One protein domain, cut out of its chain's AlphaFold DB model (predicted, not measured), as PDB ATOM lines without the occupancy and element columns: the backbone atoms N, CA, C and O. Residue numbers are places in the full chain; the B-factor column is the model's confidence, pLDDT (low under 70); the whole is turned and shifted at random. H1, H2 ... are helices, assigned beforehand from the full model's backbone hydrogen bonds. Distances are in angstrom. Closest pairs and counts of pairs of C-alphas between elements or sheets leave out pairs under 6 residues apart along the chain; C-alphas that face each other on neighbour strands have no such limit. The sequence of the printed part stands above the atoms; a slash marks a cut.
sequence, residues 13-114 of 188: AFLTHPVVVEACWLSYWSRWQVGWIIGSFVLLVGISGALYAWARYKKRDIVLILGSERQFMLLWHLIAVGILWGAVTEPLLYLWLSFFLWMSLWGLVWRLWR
ATOM      1  N   ALA A  13       0.989   2.078 -40.364       68.62
ATOM      2  CA  ALA A  13       0.475   2.041 -38.997       68.62
ATOM      3  C   ALA A  13       1.283   2.933 -38.041       68.62
ATOM      4  O   ALA A  13       0.723   3.419 -37.058       68.62
ATOM      5  N   PHE A  14       2.573   3.127 -38.329       71.75
ATOM      6  CA  PHE A  14       3.466   4.030 -37.609       71.75
ATOM      7  C   PHE A  14       3.231   5.495 -37.998       71.75
ATOM      8  O   PHE A  14       3.074   6.338 -37.123       71.75
ATOM      9  N   LEU A  15       3.103   5.792 -39.296       75.06
ATOM     10  CA  LEU A  15       2.834   7.143 -39.808       75.06
ATOM     11  C   LEU A  15       1.481   7.705 -39.356       75.06
ATOM     12  O   LEU A  15       1.291   8.914 -39.309       75.06
ATOM     13  N   THR A  16       0.539   6.829 -39.008       77.94
ATOM     14  CA  THR A  16      -0.781   7.209 -38.481       77.94
ATOM     15  C   THR A  16      -0.841   7.217 -36.952       77.94
ATOM     16  O   THR A  16      -1.914   7.447 -36.384       77.94
ATOM     17  N   HIS A  17       0.282   6.956 -36.269       81.75
ATOM     18  CA  HIS A  17       0.354   6.960 -34.812       81.75
ATOM     19  C   HIS A  17       0.307   8.404 -34.278       81.75
ATOM     20  O   HIS A  17       1.159   9.204 -34.670       81.75
ATOM     21  N   PRO A  18      -0.618   8.744 -33.354       80.69
ATOM     22  CA  PRO A  18      -0.822  10.120 -32.889       80.69
ATOM     23  C   PRO A  18       0.466  10.804 -32.431       80.69
ATOM     24  O   PRO A  18       0.782  11.885 -32.891       80.69
ATOM     25  N   VAL A  19       1.277  10.110 -31.640       86.38
ATOM     26  CA  VAL A  19       2.540  10.622 -31.086       86.38
ATOM     27  C   VAL A  19       3.573  11.021 -32.157       86.38
ATOM     28  O   VAL A  19       4.280  12.011 -31.998       86.38
ATOM     29  N   VAL A  20       3.656  10.276 -33.268       87.25
ATOM     30  CA  VAL A  20       4.558  10.616 -34.388       87.25
ATOM     31  C   VAL A  20       4.036  11.852 -35.108       87.25
ATOM     32  O   VAL A  20       4.795  12.764 -35.425       87.25
ATOM     33  N   VAL A  21       2.722  11.898 -35.327       86.62
ATOM     34  CA  VAL A  21       2.054  13.039 -35.953       86.62
ATOM     35  C   VAL A  21       2.198  14.287 -35.089       86.62
ATOM     36  O   VAL A  21       2.514  15.335 -35.630       86.62
ATOM     37  N   GLU A  22       2.048  14.183 -33.770       90.62
ATOM     38  CA  GLU A  22       2.249  15.282 -32.821       90.62
ATOM     39  C   GLU A  22       3.681  15.823 -32.874       90.62
ATOM     40  O   GLU A  22       3.864  17.034 -32.968       90.62
ATOM     41  N   ALA A  23       4.701  14.958 -32.902       91.19
ATOM     42  CA  ALA A  23       6.093  15.394 -33.044       91.19
ATOM     43  C   ALA A  23       6.338  16.130 -34.378       91.19
ATOM     44  O   ALA A  23       6.948  17.203 -34.404       91.19
ATOM     45  N   CYS A  24       5.800  15.608 -35.486       90.62
ATOM     46  CA  CYS A  24       5.833  16.291 -36.783       90.62
ATOM     47  C   CYS A  24       5.070  17.626 -36.753       90.62
ATOM     48  O   CYS A  24       5.528  18.615 -37.322       90.62
ATOM     49  N   TRP A  25       3.927  17.672 -36.069       89.44
ATOM     50  CA  TRP A  25       3.086  18.859 -35.935       89.44
ATOM     51  C   TRP A  25       3.807  19.963 -35.163       89.44
ATOM     52  O   TRP A  25       3.877  21.099 -35.627       89.44
ATOM     53  N   LEU A  26       4.421  19.623 -34.028       91.00
ATOM     54  CA  LEU A  26       5.247  20.546 -33.249       91.00
ATOM     55  C   LEU A  26       6.471  21.012 -34.041       91.00
ATOM     56  O   LEU A  26       6.830  22.186 -33.984       91.00
ATOM     57  N   SER A  27       7.085  20.131 -34.831       91.12
ATOM     58  CA  SER A  27       8.205  20.497 -35.709       91.12
ATOM     59  C   SER A  27       7.791  21.514 -36.773       91.12
ATOM     60  O   SER A  27       8.501  22.489 -37.007       91.12
ATOM     61  N   TYR A  28       6.611  21.337 -37.368       91.25
ATOM     62  CA  TYR A  28       6.055  22.292 -38.320       91.25
ATOM     63  C   TYR A  28       5.763  23.648 -37.661       91.25
ATOM     64  O   TYR A  28       6.239  24.682 -38.132       91.25
ATOM     65  N   TRP A  29       5.031  23.660 -36.542       91.12
ATOM     66  CA  TRP A  29       4.611  24.906 -35.891       91.12
ATOM     67  C   TRP A  29       5.738  25.642 -35.167       91.12
ATOM     68  O   TRP A  29       5.678  26.861 -35.066       91.12
ATOM     69  N   SER A  30       6.802  24.942 -34.765       90.19
ATOM     70  CA  SER A  30       8.047  25.556 -34.275       90.19
ATOM     71  C   SER A  30       8.934  26.097 -35.399       90.19
ATOM     72  O   SER A  30      10.058  26.528 -35.145       90.19
ATOM     73  N   ARG A  31       8.461  26.064 -36.655       91.81
ATOM     74  CA  ARG A  31       9.207  26.489 -37.849       91.81
ATOM     75  C   ARG A  31      10.530  25.746 -38.001       91.81
ATOM     76  O   ARG A  31      11.537  26.335 -38.387       91.81
ATOM     77  N   TRP A  32      10.520  24.455 -37.687       89.88
ATOM     78  CA  TRP A  32      11.686  23.583 -37.782       89.88
ATOM     79  C   TRP A  32      12.866  24.009 -36.894       89.88
ATOM     80  O   TRP A  32      14.025  23.743 -37.217       89.88
ATOM     81  N   GLN A  33      12.595  24.645 -35.748       92.50
ATOM     82  CA  GLN A  33      13.634  24.910 -34.756       92.50
ATOM     83  C   GLN A  33      14.231  23.595 -34.243       92.50
ATOM     84  O   GLN A  33      13.532  22.751 -33.682       92.50
ATOM     85  N   VAL A  34      15.549  23.447 -34.392       93.31
ATOM     86  CA  VAL A  34      16.276  22.199 -34.100       93.31
ATOM     87  C   VAL A  34      16.012  21.692 -32.682       93.31
ATOM     88  O   VAL A  34      15.753  20.504 -32.500       93.31
ATOM     89  N   GLY A  35      16.007  22.583 -31.685       91.31
ATOM     90  CA  GLY A  35      15.725  22.214 -30.295       91.31
ATOM     91  C   GLY A  35      14.337  21.593 -30.108       91.31
ATOM     92  O   GLY A  35      14.212  20.564 -29.447       91.31
ATOM     93  N   TRP A  36      13.309  22.157 -30.749       92.06
ATOM     94  CA  TRP A  36      11.938  21.640 -30.703       92.06
ATOM     95  C   TRP A  36      11.778  20.324 -31.452       92.06
ATOM     96  O   TRP A  36      11.099  19.423 -30.959       92.06
ATOM     97  N   ILE A  37      12.426  20.185 -32.610       93.06
ATOM     98  CA  ILE A  37      12.438  18.924 -33.357       93.06
ATOM     99  C   ILE A  37      13.049  17.829 -32.482       93.06
ATOM    100  O   ILE A  37      12.407  16.816 -32.222       93.06
ATOM    101  N   ILE A  38      14.266  18.042 -31.972       94.19
ATOM    102  CA  ILE A  38      14.962  17.040 -31.161       94.19
ATOM    103  C   ILE A  38      14.156  16.729 -29.899       94.19
ATOM    104  O   ILE A  38      13.884  15.563 -29.629       94.19
ATOM    105  N   GLY A  39      13.726  17.750 -29.154       91.38
ATOM    106  CA  GLY A  39      12.976  17.569 -27.912       91.38
ATOM    107  C   GLY A  39      11.668  16.804 -28.117       91.38
ATOM    108  O   GLY A  39      11.415  15.824 -27.415       91.38
ATOM    109  N   SER A  40      10.863  17.193 -29.111       92.69
ATOM    110  CA  SER A  40       9.584  16.532 -29.392       92.69
ATOM    111  C   SER A  40       9.770  15.098 -29.888       92.69
ATOM    112  O   SER A  40       9.129  14.197 -29.358       92.69
ATOM    113  N   PHE A  41      10.684  14.834 -30.826       94.62
ATOM    114  CA  PHE A  41      10.925  13.472 -31.310       94.62
ATOM    115  C   PHE A  41      11.534  12.564 -30.238       94.62
ATOM    116  O   PHE A  41      11.128  11.406 -30.127       94.62
ATOM    117  N   VAL A  42      12.467  13.066 -29.425       95.31
ATOM    118  CA  VAL A  42      13.059  12.285 -28.330       95.31
ATOM    119  C   VAL A  42      12.000  11.947 -27.286       95.31
ATOM    120  O   VAL A  42      11.836  10.771 -26.971       95.31
ATOM    121  N   LEU A  43      11.257  12.933 -26.774       92.25
ATOM    122  CA  LEU A  43      10.271  12.705 -25.712       92.25
ATOM    123  C   LEU A  43       9.071  11.894 -26.208       92.25
ATOM    124  O   LEU A  43       8.713  10.878 -25.608       92.25
ATOM    125  N   LEU A  44       8.462  12.331 -27.312       92.56
ATOM    126  CA  LEU A  44       7.230  11.743 -27.817       92.56
ATOM    127  C   LEU A  44       7.520  10.408 -28.496       92.56
ATOM    128  O   LEU A  44       6.921   9.411 -28.122       92.56
ATOM    129  N   VAL A  45       8.455  10.321 -29.440       91.75
ATOM    130  CA  VAL A  45       8.651   9.086 -30.221       91.75
ATOM    131  C   VAL A  45       9.663   8.147 -29.563       91.75
ATOM    132  O   VAL A  45       9.354   6.978 -29.334       91.75
ATOM    133  N   GLY A  46      10.857   8.648 -29.242       91.75
ATOM    134  CA  GLY A  46      11.968   7.840 -28.737       91.75
ATOM    135  C   GLY A  46      11.670   7.213 -27.377       91.75
ATOM    136  O   GLY A  46      11.585   5.988 -27.255       91.75
ATOM    137  N   ILE A  47      11.474   8.050 -26.357       92.06
ATOM    138  CA  ILE A  47      11.252   7.589 -24.987       92.06
ATOM    139  C   ILE A  47       9.918   6.852 -24.878       92.06
ATOM    140  O   ILE A  47       9.900   5.762 -24.314       92.06
ATOM    141  N   SER A  48       8.822   7.342 -25.472       88.75
ATOM    142  CA  SER A  48       7.557   6.587 -25.440       88.75
ATOM    143  C   SER A  48       7.675   5.225 -26.126       88.75
ATOM    144  O   SER A  48       7.101   4.253 -25.644       88.75
ATOM    145  N   GLY A  49       8.431   5.117 -27.223       86.62
ATOM    146  CA  GLY A  49       8.702   3.837 -27.880       86.62
ATOM    147  C   GLY A  49       9.490   2.879 -26.983       86.62
ATOM    148  O   GLY A  49       9.119   1.710 -26.848       86.62
ATOM    149  N   ALA A  50      10.531   3.381 -26.313       87.88
ATOM    150  CA  ALA A  50      11.323   2.608 -25.357       87.88
ATOM    151  C   ALA A  50      10.487   2.165 -24.146       87.88
ATOM    152  O   ALA A  50      10.514   0.992 -23.771       87.88
ATOM    153  N   LEU A  51       9.684   3.069 -23.582       88.50
ATOM    154  CA  LEU A  51       8.768   2.782 -22.479       88.50
ATOM    155  C   LEU A  51       7.677   1.799 -22.886       88.50
ATOM    156  O   LEU A  51       7.333   0.927 -22.098       88.50
ATOM    157  N   TYR A  52       7.173   1.877 -24.117       85.44
ATOM    158  CA  TYR A  52       6.218   0.909 -24.640       85.44
ATOM    159  C   TYR A  52       6.824  -0.495 -24.747       85.44
ATOM    160  O   TYR A  52       6.209  -1.480 -24.330       85.44
ATOM    161  N   ALA A  53       8.047  -0.600 -25.280       84.81
ATOM    162  CA  ALA A  53       8.767  -1.867 -25.368       84.81
ATOM    163  C   ALA A  53       9.063  -2.444 -23.974       84.81
ATOM    164  O   ALA A  53       8.793  -3.619 -23.716       84.81
ATOM    165  N   TRP A  54       9.538  -1.599 -23.056       85.19
ATOM    166  CA  TRP A  54       9.757  -1.957 -21.657       85.19
ATOM    167  C   TRP A  54       8.461  -2.412 -20.982       85.19
ATOM    168  O   TRP A  54       8.436  -3.462 -20.338       85.19
ATOM    169  N   ALA A  55       7.358  -1.698 -21.211       83.88
ATOM    170  CA  ALA A  55       6.062  -2.019 -20.638       83.88
ATOM    171  C   ALA A  55       5.532  -3.373 -21.099       83.88
ATOM    172  O   ALA A  55       5.003  -4.144 -20.299       83.88
ATOM    173  N   ARG A  56       5.752  -3.712 -22.372       81.12
ATOM    174  CA  ARG A  56       5.423  -5.039 -22.893       81.12
ATOM    175  C   ARG A  56       6.291  -6.156 -22.322       81.12
ATOM    176  O   ARG A  56       5.825  -7.293 -22.294       81.12
ATOM    177  N   TYR A  57       7.518  -5.864 -21.899       83.56
ATOM    178  CA  TYR A  57       8.401  -6.843 -21.263       83.56
ATOM    179  C   TYR A  57       8.087  -7.016 -19.765       83.56
ATOM    180  O   TYR A  57       8.127  -8.130 -19.246       83.56
ATOM    181  N   LYS A  58       7.705  -5.935 -19.072       80.38
ATOM    182  CA  LYS A  58       7.415  -5.887 -17.625       80.38
ATOM    183  C   LYS A  58       5.925  -5.722 -17.301       80.38
ATOM    184  O   LYS A  58       5.555  -5.066 -16.332       80.38
ATOM    185  N   LYS A  59       5.050  -6.359 -18.090       72.62
ATOM    186  CA  LYS A  59       3.584  -6.177 -18.012       72.62
ATOM    187  C   LYS A  59       3.009  -6.320 -16.602       72.62
ATOM    188  O   LYS A  59       2.133  -5.548 -16.228       72.62
ATOM    189  N   ARG A  60       3.480  -7.309 -15.829       67.69
ATOM    190  CA  ARG A  60       2.967  -7.588 -14.475       67.69
ATOM    191  C   ARG A  60       3.184  -6.416 -13.521       67.69
ATOM    192  O   ARG A  60       2.241  -6.039 -12.837       67.69
ATOM    193  N   ASP A  61       4.370  -5.818 -13.534       73.31
ATOM    194  CA  ASP A  61       4.728  -4.726 -12.623       73.31
ATOM    195  C   ASP A  61       3.902  -3.466 -12.936       73.31
ATOM    196  O   ASP A  61       3.393  -2.800 -12.040       73.31
ATOM    197  N   ILE A  62       3.670  -3.182 -14.222       72.56
ATOM    198  CA  ILE A  62       2.874  -2.024 -14.662       72.56
ATOM    199  C   ILE A  62       1.385  -2.206 -14.387       72.56
ATOM    200  O   ILE A  62       0.725  -1.264 -13.949       72.56
ATOM    201  N   VAL A  63       0.842  -3.401 -14.632       67.38
ATOM    202  CA  VAL A  63      -0.560  -3.704 -14.304       67.38
ATOM    203  C   VAL A  63      -0.796  -3.572 -12.798       67.38
ATOM    204  O   VAL A  63      -1.851  -3.089 -12.399       67.38
ATOM    205  N   LEU A  64       0.192  -3.924 -11.971       66.75
ATOM    206  CA  LEU A  64       0.094  -3.838 -10.516       66.75
ATOM    207  C   LEU A  64       0.089  -2.388  -9.998       66.75
ATOM    208  O   LEU A  64      -0.613  -2.098  -9.036       66.75
ATOM    209  N   ILE A  65       0.822  -1.475 -10.646       66.31
ATOM    210  CA  ILE A  65       0.939  -0.070 -10.211       66.31
ATOM    211  C   ILE A  65      -0.136   0.825 -10.847       66.31
ATOM    212  O   ILE A  65      -0.673   1.711 -10.188       66.31
ATOM    213  N   LEU A  66      -0.452   0.626 -12.132       73.38
ATOM    214  CA  LEU A  66      -1.257   1.566 -12.929       73.38
ATOM    215  C   LEU A  66      -2.472   0.927 -13.608       73.38
ATOM    216  O   LEU A  66      -3.136   1.586 -14.403       73.38
ATOM    217  N   GLY A  67      -2.764  -0.345 -13.333       75.88
ATOM    218  CA  GLY A  67      -3.944  -1.059 -13.831       75.88
ATOM    219  C   GLY A  67      -3.855  -1.516 -15.291       75.88
ATOM    220  O   GLY A  67      -4.389  -2.568 -15.637       75.88
ATOM    221  N   SER A  68      -3.155  -0.783 -16.165       81.69
ATOM    222  CA  SER A  68      -2.926  -1.197 -17.555       81.69
ATOM    223  C   SER A  68      -1.724  -0.511 -18.215       81.69
ATOM    224  O   SER A  68      -1.420   0.650 -17.944       81.69
ATOM    225  N   GLU A  69      -1.103  -1.196 -19.188       83.06
ATOM    226  CA  GLU A  69      -0.069  -0.617 -20.073       83.06
ATOM    227  C   GLU A  69      -0.546   0.685 -20.726       83.06
ATOM    228  O   GLU A  69       0.215   1.627 -20.918       83.06
ATOM    229  N   ARG A  70      -1.835   0.753 -21.058       82.56
ATOM    230  CA  ARG A  70      -2.423   1.909 -21.722       82.56
ATOM    231  C   ARG A  70      -2.517   3.127 -20.809       82.56
ATOM    232  O   ARG A  70      -2.219   4.223 -21.265       82.56
ATOM    233  N   GLN A  71      -2.935   2.953 -19.556       85.69
ATOM    234  CA  GLN A  71      -2.964   4.050 -18.583       85.69
ATOM    235  C   GLN A  71      -1.557   4.572 -18.310       85.69
ATOM    236  O   GLN A  71      -1.364   5.782 -18.292       85.69
ATOM    237  N   PHE A  72      -0.573   3.675 -18.208       88.19
ATOM    238  CA  PHE A  72       0.833   4.059 -18.114       88.19
ATOM    239  C   PHE A  72       1.283   4.908 -19.307       88.19
ATOM    240  O   PHE A  72       1.817   5.995 -19.109       88.19
ATOM    241  N   MET A  73       1.011   4.468 -20.540       88.69
ATOM    242  CA  MET A  73       1.399   5.232 -21.729       88.69
ATOM    243  C   MET A  73       0.668   6.576 -21.841       88.69
ATOM    244  O   MET A  73       1.273   7.551 -22.272       88.69
ATOM    245  N   LEU A  74      -0.606   6.656 -21.443       88.62
ATOM    246  CA  LEU A  74      -1.358   7.918 -21.412       88.62
ATOM    247  C   LEU A  74      -0.816   8.883 -20.352       88.62
ATOM    248  O   LEU A  74      -0.699  10.075 -20.618       88.62
ATOM    249  N   LEU A  75      -0.463   8.370 -19.171       90.06
ATOM    250  CA  LEU A  75       0.153   9.159 -18.107       90.06
ATOM    251  C   LEU A  75       1.535   9.667 -18.524       90.06
ATOM    252  O   LEU A  75       1.838  10.840 -18.337       90.06
ATOM    253  N   TRP A  76       2.352   8.808 -19.136       91.50
ATOM    254  CA  TRP A  76       3.627   9.224 -19.711       91.50
ATOM    255  C   TRP A  76       3.434  10.312 -20.769       91.50
ATOM    256  O   TRP A  76       4.132  11.320 -20.736       91.50
ATOM    257  N   HIS A  77       2.463  10.145 -21.670       91.31
ATOM    258  CA  HIS A  77       2.172  11.139 -22.704       91.31
ATOM    259  C   HIS A  77       1.781  12.492 -22.098       91.31
ATOM    260  O   HIS A  77       2.320  13.519 -22.500       91.31
ATOM    261  N   LEU A  78       0.940  12.498 -21.056       93.00
ATOM    262  CA  LEU A  78       0.622  13.702 -20.277       93.00
ATOM    263  C   LEU A  78       1.875  14.377 -19.706       93.00
ATOM    264  O   LEU A  78       2.016  15.591 -19.823       93.00
ATOM    265  N   ILE A  79       2.786  13.602 -19.112       93.50
ATOM    266  CA  ILE A  79       4.041  14.124 -18.558       93.50
ATOM    267  C   ILE A  79       4.918  14.703 -19.674       93.50
ATOM    268  O   ILE A  79       5.413  15.818 -19.544       93.50
ATOM    269  N   ALA A  80       5.087  13.980 -20.782       93.62
ATOM    270  CA  ALA A  80       5.926  14.400 -21.900       93.62
ATOM    271  C   ALA A  80       5.418  15.703 -22.537       93.62
ATOM    272  O   ALA A  80       6.192  16.644 -22.721       93.62
ATOM    273  N   VAL A  81       4.114  15.792 -22.813       93.44
ATOM    274  CA  VAL A  81       3.497  17.024 -23.323       93.44
ATOM    275  C   VAL A  81       3.548  18.130 -22.265       93.44
ATOM    276  O   VAL A  81       3.798  19.275 -22.617       93.44
ATOM    277  N   GLY A  82       3.396  17.813 -20.976       93.38
ATOM    278  CA  GLY A  82       3.511  18.777 -19.877       93.38
ATOM    279  C   GLY A  82       4.907  19.388 -19.750       93.38
ATOM    280  O   GLY A  82       5.029  20.593 -19.548       93.38
ATOM    281  N   ILE A  83       5.963  18.592 -19.943       93.31
ATOM    282  CA  ILE A  83       7.349  19.080 -19.998       93.31
ATOM    283  C   ILE A  83       7.531  20.022 -21.191       93.31
ATOM    284  O   ILE A  83       8.064  21.117 -21.028       93.31
ATOM    285  N   LEU A  84       7.060  19.624 -22.379       93.06
ATOM    286  CA  LEU A  84       7.117  20.470 -23.577       93.06
ATOM    287  C   LEU A  84       6.324  21.771 -23.377       93.06
ATOM    288  O   LEU A  84       6.795  22.840 -23.744       93.06
ATOM    289  N   TRP A  85       5.149  21.690 -22.754       94.69
ATOM    290  CA  TRP A  85       4.311  22.836 -22.412       94.69
ATOM    291  C   TRP A  85       5.005  23.775 -21.423       94.69
ATOM    292  O   TRP A  85       5.017  24.977 -21.641       94.69
ATOM    293  N   GLY A  86       5.665  23.259 -20.385       91.69
ATOM    294  CA  GLY A  86       6.424  24.090 -19.441       91.69
ATOM    295  C   GLY A  86       7.653  24.765 -20.064       91.69
ATOM    296  O   GLY A  86       8.139  25.761 -19.536       91.69
ATOM    297  N   ALA A  87       8.146  24.239 -21.187       90.00
ATOM    298  CA  ALA A  87       9.280  24.782 -21.929       90.00
ATOM    299  C   ALA A  87       8.880  25.778 -23.034       90.00
ATOM    300  O   ALA A  87       9.756  26.340 -23.694       90.00
ATOM    301  N   VAL A  88       7.581  25.991 -23.276       92.00
ATOM    302  CA  VAL A  88       7.102  26.816 -24.389       92.00
ATOM    303  C   VAL A  88       6.894  28.273 -23.986       92.00
ATOM    304  O   VAL A  88       6.292  28.582 -22.964       92.00
ATOM    305  N   THR A  89       7.346  29.187 -24.839       85.62
ATOM    306  CA  THR A  89       7.056  30.628 -24.725       85.62
ATOM    307  C   THR A  89       6.307  31.174 -25.940       85.62
ATOM    308  O   THR A  89       5.713  32.247 -25.872       85.62
ATOM    309  N   GLU A  90       6.292  30.436 -27.054       89.38
ATOM    310  CA  GLU A  90       5.586  30.822 -28.274       89.38
ATOM    311  C   GLU A  90       4.074  30.539 -28.147       89.38
ATOM    312  O   GLU A  90       3.693  29.381 -27.946       89.38
ATOM    313  N   PRO A  91       3.188  31.544 -28.329       88.50
ATOM    314  CA  PRO A  91       1.743  31.384 -28.125       88.50
ATOM    315  C   PRO A  91       1.104  30.281 -28.973       88.50
ATOM    316  O   PRO A  91       0.190  29.588 -28.534       88.50
ATOM    317  N   LEU A  92       1.594  30.096 -30.199       89.19
ATOM    318  CA  LEU A  92       1.050  29.101 -31.115       89.19
ATOM    319  C   LEU A  92       1.396  27.673 -30.685       89.19
ATOM    320  O   LEU A  92       0.539  26.793 -30.705       89.19
ATOM    321  N   LEU A  93       2.636  27.442 -30.253       90.50
ATOM    322  CA  LEU A  93       3.030  26.161 -29.672       90.50
ATOM    323  C   LEU A  93       2.324  25.929 -28.332       90.50
ATOM    324  O   LEU A  93       1.900  24.809 -28.062       90.50
ATOM    325  N   TYR A  94       2.124  26.982 -27.535       92.06
ATOM    326  CA  TYR A  94       1.355  26.911 -26.295       92.06
ATOM    327  C   TYR A  94      -0.085  26.442 -26.539       92.06
ATOM    328  O   TYR A  94      -0.560  25.556 -25.827       92.06
ATOM    329  N   LEU A  95      -0.759  26.962 -27.570       91.94
ATOM    330  CA  LEU A  95      -2.089  26.505 -27.985       91.94
ATOM    331  C   LEU A  95      -2.085  25.000 -28.299       91.94
ATOM    332  O   LEU A  95      -2.880  24.247 -27.740       91.94
ATOM    333  N   TRP A  96      -1.165  24.543 -29.154       93.25
ATOM    334  CA  TRP A  96      -1.101  23.133 -29.554       93.25
ATOM    335  C   TRP A  96      -0.761  22.198 -28.397       93.25
ATOM    336  O   TRP A  96      -1.397  21.158 -28.241       93.25
ATOM    337  N   LEU A  97       0.200  22.569 -27.554       94.25
ATOM    338  CA  LEU A  97       0.579  21.784 -26.381       94.25
ATOM    339  C   LEU A  97      -0.552  21.747 -25.347       94.25
ATOM    340  O   LEU A  97      -0.811  20.697 -24.766       94.25
ATOM    341  N   SER A  98      -1.286  22.849 -25.174       94.88
ATOM    342  CA  SER A  98      -2.482  22.888 -24.325       94.88
ATOM    343  C   SER A  98      -3.594  21.991 -24.875       94.88
ATOM    344  O   SER A  98      -4.235  21.267 -24.115       94.88
ATOM    345  N   PHE A  99      -3.793  21.978 -26.196       94.56
ATOM    346  CA  PHE A  99      -4.713  21.054 -26.856       94.56
ATOM    347  C   PHE A  99      -4.287  19.589 -26.660       94.56
ATOM    348  O   PHE A  99      -5.113  18.754 -26.296       94.56
ATOM    349  N   PHE A 100      -3.003  19.258 -26.824       94.56
ATOM    350  CA  PHE A 100      -2.504  17.898 -26.598       94.56
ATOM    351  C   PHE A 100      -2.628  17.467 -25.136       94.56
ATOM    352  O   PHE A 100      -3.042  16.335 -24.878       94.56
ATOM    353  N   LEU A 101      -2.364  18.357 -24.175       94.44
ATOM    354  CA  LEU A 101      -2.614  18.100 -22.753       94.44
ATOM    355  C   LEU A 101      -4.089  17.811 -22.492       94.44
ATOM    356  O   LEU A 101      -4.416  16.809 -21.858       94.44
ATOM    357  N   TRP A 102      -4.978  18.647 -23.030       95.75
ATOM    358  CA  TRP A 102      -6.420  18.464 -22.918       95.75
ATOM    359  C   TRP A 102      -6.867  17.109 -23.469       95.75
ATOM    360  O   TRP A 102      -7.539  16.343 -22.778       95.75
ATOM    361  N   MET A 103      -6.447  16.771 -24.689       94.44
ATOM    362  CA  MET A 103      -6.778  15.494 -25.322       94.44
ATOM    363  C   MET A 103      -6.207  14.303 -24.548       94.44
ATOM    364  O   MET A 103      -6.857  13.267 -24.432       94.44
ATOM    365  N   SER A 104      -5.013  14.431 -23.976       92.31
ATOM    366  CA  SER A 104      -4.392  13.360 -23.191       92.31
ATOM    367  C   SER A 104      -5.109  13.147 -21.857       92.31
ATOM    368  O   SER A 104      -5.359  12.005 -21.467       92.31
ATOM    369  N   LEU A 105      -5.515  14.238 -21.200       93.69
ATOM    370  CA  LEU A 105      -6.276  14.214 -19.952       93.69
ATOM    371  C   LEU A 105      -7.642  13.569 -20.175       93.69
ATOM    372  O   LEU A 105      -7.999  12.612 -19.489       93.69
ATOM    373  N   TRP A 106      -8.383  14.039 -21.179       93.44
ATOM    374  CA  TRP A 106      -9.678  13.460 -21.518       93.44
ATOM    375  C   TRP A 106      -9.556  12.040 -22.048       93.44
ATOM    376  O   TRP A 106     -10.433  11.229 -21.773       93.44
ATOM    377  N   GLY A 107      -8.466  11.690 -22.731       91.12
ATOM    378  CA  GLY A 107      -8.176  10.314 -23.121       91.12
ATOM    379  C   GLY A 107      -8.014   9.406 -21.903       91.12
ATOM    380  O   GLY A 107      -8.611   8.329 -21.850       91.12
ATOM    381  N   LEU A 108      -7.270   9.858 -20.890       89.94
ATOM    382  CA  LEU A 108      -7.123   9.137 -19.627       89.94
ATOM    383  C   LEU A 108      -8.464   8.996 -18.899       89.94
ATOM    384  O   LEU A 108      -8.824   7.884 -18.516       89.94
ATOM    385  N   VAL A 109      -9.237  10.080 -18.775       89.56
ATOM    386  CA  VAL A 109     -10.577  10.042 -18.167       89.56
ATOM    387  C   VAL A 109     -11.476   9.073 -18.931       89.56
ATOM    388  O   VAL A 109     -12.036   8.161 -18.335       89.56
ATOM    389  N   TRP A 110     -11.565   9.191 -20.256       87.75
ATOM    390  CA  TRP A 110     -12.399   8.335 -21.102       87.75
ATOM    391  C   TRP A 110     -12.011   6.856 -20.992       87.75
ATOM    392  O   TRP A 110     -12.878   5.976 -20.973       87.75
ATOM    393  N   ARG A 111     -10.708   6.574 -20.849       84.38
ATOM    394  CA  ARG A 111     -10.171   5.221 -20.658       84.38
ATOM    395  C   ARG A 111     -10.645   4.570 -19.363       84.38
ATOM    396  O   ARG A 111     -10.857   3.354 -19.372       84.38
ATOM    397  N   LEU A 112     -10.794   5.345 -18.287       80.62
ATOM    398  CA  LEU A 112     -11.271   4.837 -16.995       80.62
ATOM    399  C   LEU A 112     -12.683   4.255 -17.102       80.62
ATOM    400  O   LEU A 112     -13.012   3.317 -16.386       80.62
ATOM    401  N   TRP A 113     -13.489   4.756 -18.040       75.94
ATOM    402  CA  TRP A 113     -14.861   4.298 -18.228       75.94
ATOM    403  C   TRP A 113     -14.978   3.164 -19.241       75.94
ATOM    404  O   TRP A 113     -15.786   2.255 -19.046       75.94
ATOM    405  N   ARG A 114     -14.245   3.217 -20.365       81.81
ATOM    406  CA  ARG A 114     -14.435   2.275 -21.483       81.81
ATOM    407  C   ARG A 114     -13.159   2.031 -22.290       81.81
ATOM    408  O   ARG A 114     -12.309   2.902 -22.437       81.81
TER     409      ARG A 114
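This is residues 13 to 114 of the 188 residues of an uncharacterized protein of Bacteroidetes bacterium (UniProt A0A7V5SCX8). Four helices, H1, H2, H4 and H5, stand side by side in an up-and-down bundle, each running against the one before it. The short helix H3 sits at one end, tilted steeply between the end of H2 and the start of H4. The printed part has 102 residues, 85 of them in five named helices in the order H1 to H5 along the chain, with no named strand, and its class is all helix. The whole is compact, with a radius of gyration of the C-alphas of 14.0 A, and elongated, spanning 41 by 25 by 25 A.

Start at H1, residues 18 to 29, which touches H2, residues 34 to 57, in a helical hairpin at a shallow tilt of 7 degrees; their closest C-alphas, Ser 27 and Ile 37, are 5.1 A apart. Only residues 36 to 45 of H2 touch H1. H3, residues 59 to 66, touches H4, residues 69 to 86, only at the corner, closest at C-alphas 66 and 72, 6.1 A. H4 is the hub; it touches H2 opposite ways at 17 degrees, a shallow tilt, closest at C-alphas 43 and 80, 6.0 A. H5, residues 91 to 113, forms a helical hairpin with H4 at a shallow 21 degrees, closest at C-alphas 85 and 97, 5.5 A. H5 also touches H1, closest at C-alphas 93 and 29, 6.5 A, while H2 and H5 are apart. Every O i to N i+4 pair is within hydrogen-bond range in H1, H3 and H4, but 18 of 20 in H2 and 18 of 19 in H5.

Find C-alpha 18 at (-0.822, 10.120, -32.889), where H1 begins its 16.0 A. H2 runs 32.7 A from C-alpha 34 to C-alpha 57 at (8.401, -6.843, -21.263). After H3, 10.5 A long, H4 covers 25.6 A, and H5 runs 33.3 A to C-alpha 113 at (-14.861, 4.298, -18.228).

Look at Arg 31 and Leu 64, whose C-alphas are the two farthest apart, 41.8 A. The printed part has no cut, and the four links between helices are tight. Its mean pLDDT is 87.4; residues 13, 60 and 63 to 65 are under 70.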